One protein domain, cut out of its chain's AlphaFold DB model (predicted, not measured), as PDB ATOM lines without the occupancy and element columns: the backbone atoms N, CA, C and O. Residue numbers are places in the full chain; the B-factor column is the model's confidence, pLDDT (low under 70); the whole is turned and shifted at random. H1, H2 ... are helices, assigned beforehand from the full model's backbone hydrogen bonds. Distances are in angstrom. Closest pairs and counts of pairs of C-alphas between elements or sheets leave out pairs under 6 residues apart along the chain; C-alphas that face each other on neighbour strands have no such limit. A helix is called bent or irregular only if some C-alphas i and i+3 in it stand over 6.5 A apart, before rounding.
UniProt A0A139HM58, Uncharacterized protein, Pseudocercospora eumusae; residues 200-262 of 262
ATOM      1  N   ASN A 200      66.529   2.212  83.793       63.66
ATOM      2  CA  ASN A 200      66.390   2.710  85.163       63.66
ATOM      3  C   ASN A 200      65.208   2.063  85.899       63.66
ATOM      4  O   ASN A 200      65.356   1.670  87.055       63.66
ATOM      5  N   LEU A 201      64.074   1.859  85.217       68.94
ATOM      6  CA  LEU A 201      62.914   1.178  85.800       68.94
ATOM      7  C   LEU A 201      63.224  -0.292  86.125       68.94
ATOM      8  O   LEU A 201      62.833  -0.800  87.174       68.94
ATOM      9  N   HIS A 202      63.945  -0.984  85.237       63.31
ATOM     10  CA  HIS A 202      64.320  -2.378  85.463       63.31
ATOM     11  C   HIS A 202      65.320  -2.526  86.623       63.31
ATOM     12  O   HIS A 202      65.137  -3.400  87.472       63.31
ATOM     13  N   ARG A 203      66.314  -1.626  86.737       64.50
ATOM     14  CA  ARG A 203      67.214  -1.587  87.907       64.50
ATOM     15  C   ARG A 203      66.460  -1.296  89.206       64.50
ATOM     16  O   ARG A 203      66.697  -1.994  90.186       64.50
ATOM     17  N   GLN A 204      65.516  -0.351  89.214       69.06
ATOM     18  CA  GLN A 204      64.684  -0.084  90.397       69.06
ATOM     19  C   GLN A 204      63.869  -1.310  90.826       69.06
ATOM     20  O   GLN A 204      63.845  -1.641  92.009       69.06
ATOM     21  N   LYS A 205      63.253  -2.032  89.881       71.06
ATOM     22  CA  LYS A 205      62.500  -3.260  90.190       71.06
ATOM     23  C   LYS A 205      63.386  -4.360  90.784       71.06
ATOM     24  O   LYS A 205      62.952  -5.065  91.693       71.06
ATOM     25  N   MET A 206      64.617  -4.502  90.292       66.75
ATOM     26  CA  MET A 206      65.563  -5.492  90.816       66.75
ATOM     27  C   MET A 206      66.041  -5.154  92.231       66.75
ATOM     28  O   MET A 206      66.094  -6.044  93.080       66.75
ATOM     29  N   GLU A 207      66.328  -3.884  92.513       76.56
ATOM     30  CA  GLU A 207      66.707  -3.448  93.863       76.56
ATOM     31  C   GLU A 207      65.535  -3.581  94.848       76.56
ATOM     32  O   GLU A 207      65.711  -4.130  95.935       76.56
ATOM     33  N   HIS A 208      64.310  -3.237  94.433       75.19
ATOM     34  CA  HIS A 208      63.103  -3.429  95.248       75.19
ATOM     35  C   HIS A 208      62.832  -4.914  95.569       75.19
ATOM     36  O   HIS A 208      62.410  -5.258  96.670       75.19
ATOM     37  N   SER A 209      63.119  -5.827  94.634       82.38
ATOM     38  CA  SER A 209      62.987  -7.277  94.856       82.38
ATOM     39  C   SER A 209      63.992  -7.816  95.882       82.38
ATOM     40  O   SER A 209      63.610  -8.535  96.807       82.38
ATOM     41  N   LYS A 210      65.276  -7.436  95.777       81.00
ATOM     42  CA  LYS A 210      66.296  -7.802  96.781       81.00
ATOM     43  C   LYS A 210      65.918  -7.291  98.168       81.00
ATOM     44  O   LYS A 210      66.138  -7.973  99.168       81.00
ATOM     45  N   TYR A 211      65.342  -6.098  98.206       77.19
ATOM     46  CA  TYR A 211      64.925  -5.443  99.425       77.19
ATOM     47  C   TYR A 211      63.770  -6.172 100.125       77.19
ATOM     48  O   TYR A 211      63.875  -6.498 101.306       77.19
ATOM     49  N   LEU A 212      62.726  -6.545  99.378       80.00
ATOM     50  CA  LEU A 212      61.614  -7.351  99.898       80.00
ATOM     51  C   LEU A 212      62.077  -8.698 100.465       80.00
ATOM     52  O   LEU A 212      61.579  -9.129 101.502       80.00
ATOM     53  N   LYS A 213      63.064  -9.345  99.831       82.94
ATOM     54  CA  LYS A 213      63.641 -10.597 100.348       82.94
ATOM     55  C   LYS A 213      64.349 -10.402 101.690       82.94
ATOM     56  O   LYS A 213      64.177 -11.220 102.589       82.94
ATOM     57  N   ARG A 214      65.123  -9.320 101.847       79.94
ATOM     58  CA  ARG A 214      65.760  -8.982 103.135       79.94
ATOM     59  C   ARG A 214      64.723  -8.680 104.213       79.94
ATOM     60  O   ARG A 214      64.898  -9.111 105.346       79.94
ATOM     61  N   TRP A 215      63.640  -7.993 103.854       80.81
ATOM     62  CA  TRP A 215      62.543  -7.716 104.775       80.81
ATOM     63  C   TRP A 215      61.856  -8.994 105.261       80.81
ATOM     64  O   TRP A 215      61.714  -9.188 106.463       80.81
ATOM     65  N   GLN A 216      61.505  -9.905 104.350       84.44
ATOM     66  CA  GLN A 216      60.917 -11.194 104.727       84.44
ATOM     67  C   GLN A 216      61.834 -12.000 105.656       84.44
ATOM     68  O   GLN A 216      61.354 -12.614 106.605       84.44
ATOM     69  N   ALA A 217      63.151 -11.974 105.421       81.19
ATOM     70  CA  ALA A 217      64.115 -12.631 106.300       81.19
ATOM     71  C   ALA A 217      64.141 -12.010 107.710       81.19
ATOM     72  O   ALA A 217      64.157 -12.743 108.697       81.19
ATOM     73  N   LEU A 218      64.094 -10.678 107.811       79.44
ATOM     74  CA  LEU A 218      64.039  -9.968 109.092       79.44
ATOM     75  C   LEU A 218      62.726 -10.246 109.841       79.44
ATOM     76  O   LEU A 218      62.741 -10.495 111.044       79.44
ATOM     77  N   GLU A 219      61.599 -10.259 109.130       83.50
ATOM     78  CA  GLU A 219      60.292 -10.581 109.707       83.50
ATOM     79  C   GLU A 219      60.270 -12.011 110.271       83.50
ATOM     80  O   GLU A 219      59.790 -12.239 111.381       83.50
ATOM     81  N   LEU A 220      60.854 -12.973 109.549       81.62
ATOM     82  CA  LEU A 220      61.012 -14.349 110.025       81.62
ATOM     83  C   LEU A 220      61.922 -14.438 111.257       81.62
ATOM     84  O   LEU A 220      61.598 -15.172 112.189       81.62
ATOM     85  N   GLN A 221      63.026 -13.687 111.295       75.38
ATOM     86  CA  GLN A 221      63.905 -13.639 112.466       75.38
ATOM     87  C   GLN A 221      63.194 -13.061 113.690       75.38
ATOM     88  O   GLN A 221      63.260 -13.662 114.758       75.38
ATOM     89  N   LEU A 222      62.466 -11.951 113.538       77.81
ATOM     90  CA  LEU A 222      61.681 -11.360 114.623       77.81
ATOM     91  C   LEU A 222      60.632 -12.343 115.147       77.81
ATOM     92  O   LEU A 222      60.563 -12.576 116.351       77.81
ATOM     93  N   ARG A 223      59.871 -12.988 114.255       78.06
ATOM     94  CA  ARG A 223      58.885 -14.008 114.648       78.06
ATOM     95  C   ARG A 223      59.532 -15.201 115.352       78.06
ATOM     96  O   ARG A 223      58.979 -15.685 116.333       78.06
ATOM     97  N   SER A 224      60.700 -15.648 114.895       74.00
ATOM     98  CA  SER A 224      61.457 -16.735 115.528       74.00
ATOM     99  C   SER A 224      61.954 -16.358 116.931       74.00
ATOM    100  O   SER A 224      61.830 -17.143 117.870       74.00
ATOM    101  N   VAL A 225      62.455 -15.132 117.121       70.31
ATOM    102  CA  VAL A 225      62.848 -14.622 118.448       70.31
ATOM    103  C   VAL A 225      61.644 -14.562 119.391       70.31
ATOM    104  O   VAL A 225      61.742 -14.988 120.538       70.31
ATOM    105  N   VAL A 226      60.485 -14.118 118.903       75.62
ATOM    106  CA  VAL A 226      59.245 -14.137 119.693       75.62
ATOM    107  C   VAL A 226      58.844 -15.564 120.068       75.62
ATOM    108  O   VAL A 226      58.549 -15.813 121.230       75.62
ATOM    109  N   GLN A 227      58.886 -16.511 119.126       70.00
ATOM    110  CA  GLN A 227      58.554 -17.921 119.375       70.00
ATOM    111  C   GLN A 227      59.540 -18.612 120.325       70.00
ATOM    112  O   GLN A 227      59.142 -19.390 121.181       70.00
ATOM    113  N   SER A 228      60.836 -18.326 120.225       61.69
ATOM    114  CA  SER A 228      61.837 -18.864 121.160       61.69
ATOM    115  C   SER A 228      61.693 -18.290 122.574       61.69
ATOM    116  O   SER A 228      61.967 -18.991 123.550       61.69
ATOM    117  N   ALA A 229      61.182 -17.062 122.700       61.16
ATOM    118  CA  ALA A 229      60.753 -16.498 123.976       61.16
ATOM    119  C   ALA A 229      59.452 -17.136 124.516       61.16
ATOM    120  O   ALA A 229      59.150 -16.970 125.696       61.16
ATOM    121  N   GLU A 230      58.714 -17.920 123.716       60.19
ATOM    122  CA  GLU A 230      57.534 -18.683 124.165       60.19
ATOM    123  C   GLU A 230      57.888 -19.922 125.000       60.19
ATOM    124  O   GLU A 230      56.993 -20.706 125.309       60.19
ATOM    125  N   ASN A 231      59.149 -20.122 125.401       62.59
ATOM    126  CA  ASN A 231      59.531 -21.248 126.246       62.59
ATOM    127  C   ASN A 231      58.787 -21.155 127.601       62.59
ATOM    128  O   ASN A 231      59.129 -20.315 128.442       62.59
ATOM    129  N   PRO A 232      57.763 -21.997 127.847       59.84
ATOM    130  CA  PRO A 232      56.824 -21.808 128.956       59.84
ATOM    131  C   PRO A 232      57.492 -22.004 130.321       59.84
ATOM    132  O   PRO A 232      56.999 -21.521 131.333       59.84
ATOM    133  N   ASN A 233      58.651 -22.663 130.332       62.16
ATOM    134  CA  ASN A 233      59.457 -22.900 131.523       62.16
ATOM    135  C   ASN A 233      60.259 -21.663 131.976       62.16
ATOM    136  O   ASN A 233      60.797 -21.669 133.079       62.16
ATOM    137  N   LEU A 234      60.358 -20.616 131.144       54.94
ATOM    138  CA  LEU A 234      61.101 -19.376 131.428       54.94
ATOM    139  C   LEU A 234      60.193 -18.146 131.597       54.94
ATOM    140  O   LEU A 234      60.662 -17.095 132.031       54.94
ATOM    141  N   ALA A 235      58.900 -18.261 131.282       54.47
ATOM    142  CA  ALA A 235      57.934 -17.175 131.409       54.47
ATOM    143  C   ALA A 235      57.508 -16.996 132.877       54.47
ATOM    144  O   ALA A 235      56.491 -17.525 133.320       54.47
ATOM    145  N   THR A 236      58.270 -16.214 133.639       56.38
ATOM    146  CA  THR A 236      57.989 -15.896 135.051       56.38
ATOM    147  C   THR A 236      56.670 -15.137 135.275       56.38
ATOM    148  O   THR A 236      56.187 -15.083 136.404       56.38
ATOM    149  N   ASN A 237      56.039 -14.613 134.216       56.03
ATOM    150  CA  ASN A 237      54.921 -13.665 134.303       56.03
ATOM    151  C   ASN A 237      53.594 -14.167 133.685       56.03
ATOM    152  O   ASN A 237      52.832 -13.381 133.115       56.03
ATOM    153  N   ASN A 238      53.280 -15.467 133.786       56.00
ATOM    154  CA  ASN A 238      51.960 -16.041 133.444       56.00
ATOM    155  C   ASN A 238      51.412 -15.669 132.042       56.00
ATOM    156  O   ASN A 238      50.207 -15.506 131.859       56.00
ATOM    157  N   GLY A 239      52.282 -15.489 131.042       57.44
ATOM    158  CA  GLY A 239      51.870 -15.168 129.669       57.44
ATOM    159  C   GLY A 239      51.388 -13.728 129.434       57.44
ATOM    160  O   GLY A 239      51.021 -13.403 128.306       57.44
ATOM    161  N   ARG A 240      51.431 -12.840 130.441       60.34
ATOM    162  CA  ARG A 240      51.102 -11.408 130.273       60.34
ATOM    163  C   ARG A 240      52.129 -10.679 129.406       60.34
ATOM    164  O   ARG A 240      51.762  -9.829 128.600       60.34
ATOM    165  N   ASP A 241      53.386 -11.102 129.494       65.88
ATOM    166  CA  ASP A 241      54.480 -10.578 128.672       65.88
ATOM    167  C   ASP A 241      54.332 -10.952 127.195       65.88
ATOM    168  O   ASP A 241      54.829 -10.242 126.331       65.88
ATOM    169  N   ARG A 242      53.598 -12.024 126.870       68.00
ATOM    170  CA  ARG A 242      53.430 -12.482 125.484       68.00
ATOM    171  C   ARG A 242      52.667 -11.469 124.637       68.00
ATOM    172  O   ARG A 242      53.080 -11.176 123.520       68.00
ATOM    173  N   ALA A 243      51.566 -10.938 125.168       71.12
ATOM    174  CA  ALA A 243      50.778  -9.922 124.475       71.12
ATOM    175  C   ALA A 243      51.589  -8.630 124.297       71.12
ATOM    176  O   ALA A 243      51.621  -8.086 123.202       71.12
ATOM    177  N   ALA A 244      52.317  -8.212 125.338       69.94
ATOM    178  CA  ALA A 244      53.157  -7.017 125.298       69.94
ATOM    179  C   ALA A 244      54.344  -7.153 124.327       69.94
ATOM    180  O   ALA A 244      54.676  -6.201 123.628       69.94
ATOM    181  N   VAL A 245      54.975  -8.329 124.243       73.19
ATOM    182  CA  VAL A 245      56.073  -8.594 123.300       73.19
ATOM    183  C   VAL A 245      55.563  -8.631 121.861       73.19
ATOM    184  O   VAL A 245      56.194  -8.045 120.988       73.19
ATOM    185  N   LEU A 246      54.416  -9.269 121.605       77.62
ATOM    186  CA  LEU A 246      53.799  -9.260 120.277       77.62
ATOM    187  C   LEU A 246      53.409  -7.839 119.852       77.62
ATOM    188  O   LEU A 246      53.738  -7.427 118.746       77.62
ATOM    189  N   GLU A 247      52.801  -7.069 120.754       80.06
ATOM    190  CA  GLU A 247      52.433  -5.675 120.503       80.06
ATOM    191  C   GLU A 247      53.665  -4.791 120.251       80.06
ATOM    192  O   GLU A 247      53.668  -3.986 119.322       80.06
ATOM    193  N   ALA A 248      54.746  -4.974 121.016       75.25
ATOM    194  CA  ALA A 248      56.001  -4.254 120.807       75.25
ATOM    195  C   ALA A 248      56.659  -4.606 119.462       75.25
ATOM    196  O   ALA A 248      57.232  -3.732 118.807       75.25
ATOM    197  N   VAL A 249      56.569  -5.867 119.026       80.06
ATOM    198  CA  VAL A 249      57.073  -6.299 117.715       80.06
ATOM    199  C   VAL A 249      56.228  -5.719 116.587       80.06
ATOM    200  O   VAL A 249      56.799  -5.188 115.635       80.06
ATOM    201  N   ASP A 250      54.902  -5.739 116.701       81.56
ATOM    202  CA  ASP A 250      54.017  -5.125 115.707       81.56
ATOM    203  C   ASP A 250      54.247  -3.606 115.614       81.56
ATOM    204  O   ASP A 250      54.413  -3.075 114.513       81.56
ATOM    205  N   GLN A 251      54.394  -2.909 116.747       77.12
ATOM    206  CA  GLN A 251      54.752  -1.484 116.770       77.12
ATOM    207  C   GLN A 251      56.117  -1.214 116.124       77.12
ATOM    208  O   GLN A 251      56.265  -0.260 115.357       77.12
ATOM    209  N   ALA A 252      57.124  -2.051 116.390       76.81
ATOM    210  CA  ALA A 252      58.433  -1.915 115.762       76.81
ATOM    211  C   ALA A 252      58.354  -2.119 114.239       76.81
ATOM    212  O   ALA A 252      58.961  -1.357 113.483       76.81
ATOM    213  N   LEU A 253      57.575  -3.100 113.771       78.81
ATOM    214  CA  LEU A 253      57.354  -3.341 112.345       78.81
ATOM    215  C   LEU A 253      56.629  -2.166 111.672       78.81
ATOM    216  O   LEU A 253      57.009  -1.784 110.561       78.81
ATOM    217  N   ASP A 254      55.655  -1.553 112.341       79.19
ATOM    218  CA  ASP A 254      54.930  -0.386 111.829       79.19
ATOM    219  C   ASP A 254      55.789   0.886 111.784       79.19
ATOM    220  O   ASP A 254      55.637   1.693 110.867       79.19
ATOM    221  N   ILE A 255      56.746   1.053 112.702       75.50
ATOM    222  CA  ILE A 255      57.731   2.148 112.648       75.50
ATOM    223  C   ILE A 255      58.750   1.917 111.522       75.50
ATOM    224  O   ILE A 255      59.174   2.857 110.838       75.50
ATOM    225  N   LEU A 256      59.153   0.664 111.312       75.19
ATOM    226  CA  LEU A 256      60.151   0.314 110.307       75.19
ATOM    227  C   LEU A 256      59.573   0.367 108.885       75.19
ATOM    228  O   LEU A 256      60.234   0.898 107.996       75.19
ATOM    229  N   ARG A 257      58.326  -0.070 108.660       77.31
ATOM    230  CA  ARG A 257      57.673  -0.129 107.331       77.31
ATOM    231  C   ARG A 257      57.801   1.154 106.485       77.31
ATOM    232  O   ARG A 257      58.216   1.053 105.330       77.31
ATOM    233  N   PRO A 258      57.479   2.361 106.992       72.81
ATOM    234  CA  PRO A 258      57.519   3.597 106.205       72.81
ATOM    235  C   PRO A 258      58.936   4.059 105.864       72.81
ATOM    236  O   PRO A 258      59.135   4.715 104.843       72.81
ATOM    237  N   SER A 259      59.909   3.739 106.717       69.00
ATOM    238  CA  SER A 259      61.331   4.051 106.501       69.00
ATOM    239  C   SER A 259      61.956   3.154 105.432       69.00
ATOM    240  O   SER A 259      63.008   3.464 104.884       69.00
ATOM    241  N   ILE A 260      61.288   2.035 105.163       58.78
ATOM    242  CA  ILE A 260      61.758   0.904 104.375       58.78
ATOM    243  C   ILE A 260      61.104   0.891 102.981       58.78
ATOM    244  O   ILE A 260      61.737   0.541 101.994       58.78
ATOM    245  N   LEU A 261      59.850   1.340 102.872       59.66
ATOM    246  CA  LEU A 261      59.105   1.439 101.606       59.66
ATOM    247  C   LEU A 261      59.298   2.770 100.845       59.66
ATOM    248  O   LEU A 261      58.621   2.990  99.838       59.66
ATOM    249  N   ARG A 262      60.170   3.667 101.321       54.84
ATOM    250  CA  ARG A 262      60.550   4.920 100.637       54.84
ATOM    251  C   ARG A 262      61.822   4.746  99.822       54.84
ATOM    252  O   ARG A 262      61.879   5.362  98.735       54.84
TER     253      ARG A 262
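What this domain is: This is residues 200 to 262 of the 262 residues of an uncharacterized protein of Pseudocercospora eumusae (UniProt A0A139HM58). Look for a long, thin helical hairpin: H1 runs along most of the rod's length, a loop beyond its end turns the chain, and the shorter H2 folds back beside H1, with few contacts between them. The first residues of H1, 200 to 207, stick out at one end, and residues 231 to 238 of the loop stick out at the other. The printed part has 63 residues with two named helices, H1 then H2, and no named strand; its class is all helix. It is only just extended, close to loose, with a radius of gyration of the C-alphas of 16.0 A, and a rod spanning 54 by 18 by 8 A.

Where its parts are: Find C-alpha 200 at (66.390, 2.710, 85.163); from there H1, residues 200 to 228, runs 42.2 A to C-alpha 228 at (61.837, -18.864, 121.160). H2, residues 240 to 260, begins at C-alpha 240 and covers 30.6 A to C-alpha 260 at (61.758, 0.904, 104.375). H2 is irregular, but only just: C-alphas 255 and 258 are 6.6 A apart.

How they stand to each other: H1 and H2 form a helical hairpin, running opposite ways at a shallow tilt of 11 degrees. They only just touch, with 3 pairs of C-alphas within 8 A; the closest C-alphas are those of Val 226 and Leu 246, at 7.3 A. Look for the place where they touch at residues 222 to 226 of H1 and 245 to 249 of H2 alone. In H1 every O i to N i+4 pair is within hydrogen-bond range; in H2 14 of 17 are.

The domain as a whole: The C-alphas farthest apart are those of Asn 200 and Thr 236, at 53.9 A. The printed part has no cut and ends at Arg 262, the chain's last residue. The link from H1 to H2, 11 residues, is long. The mean pLDDT of the printed part is 71.0, and 26 residues are under 70, among them 228 to 242.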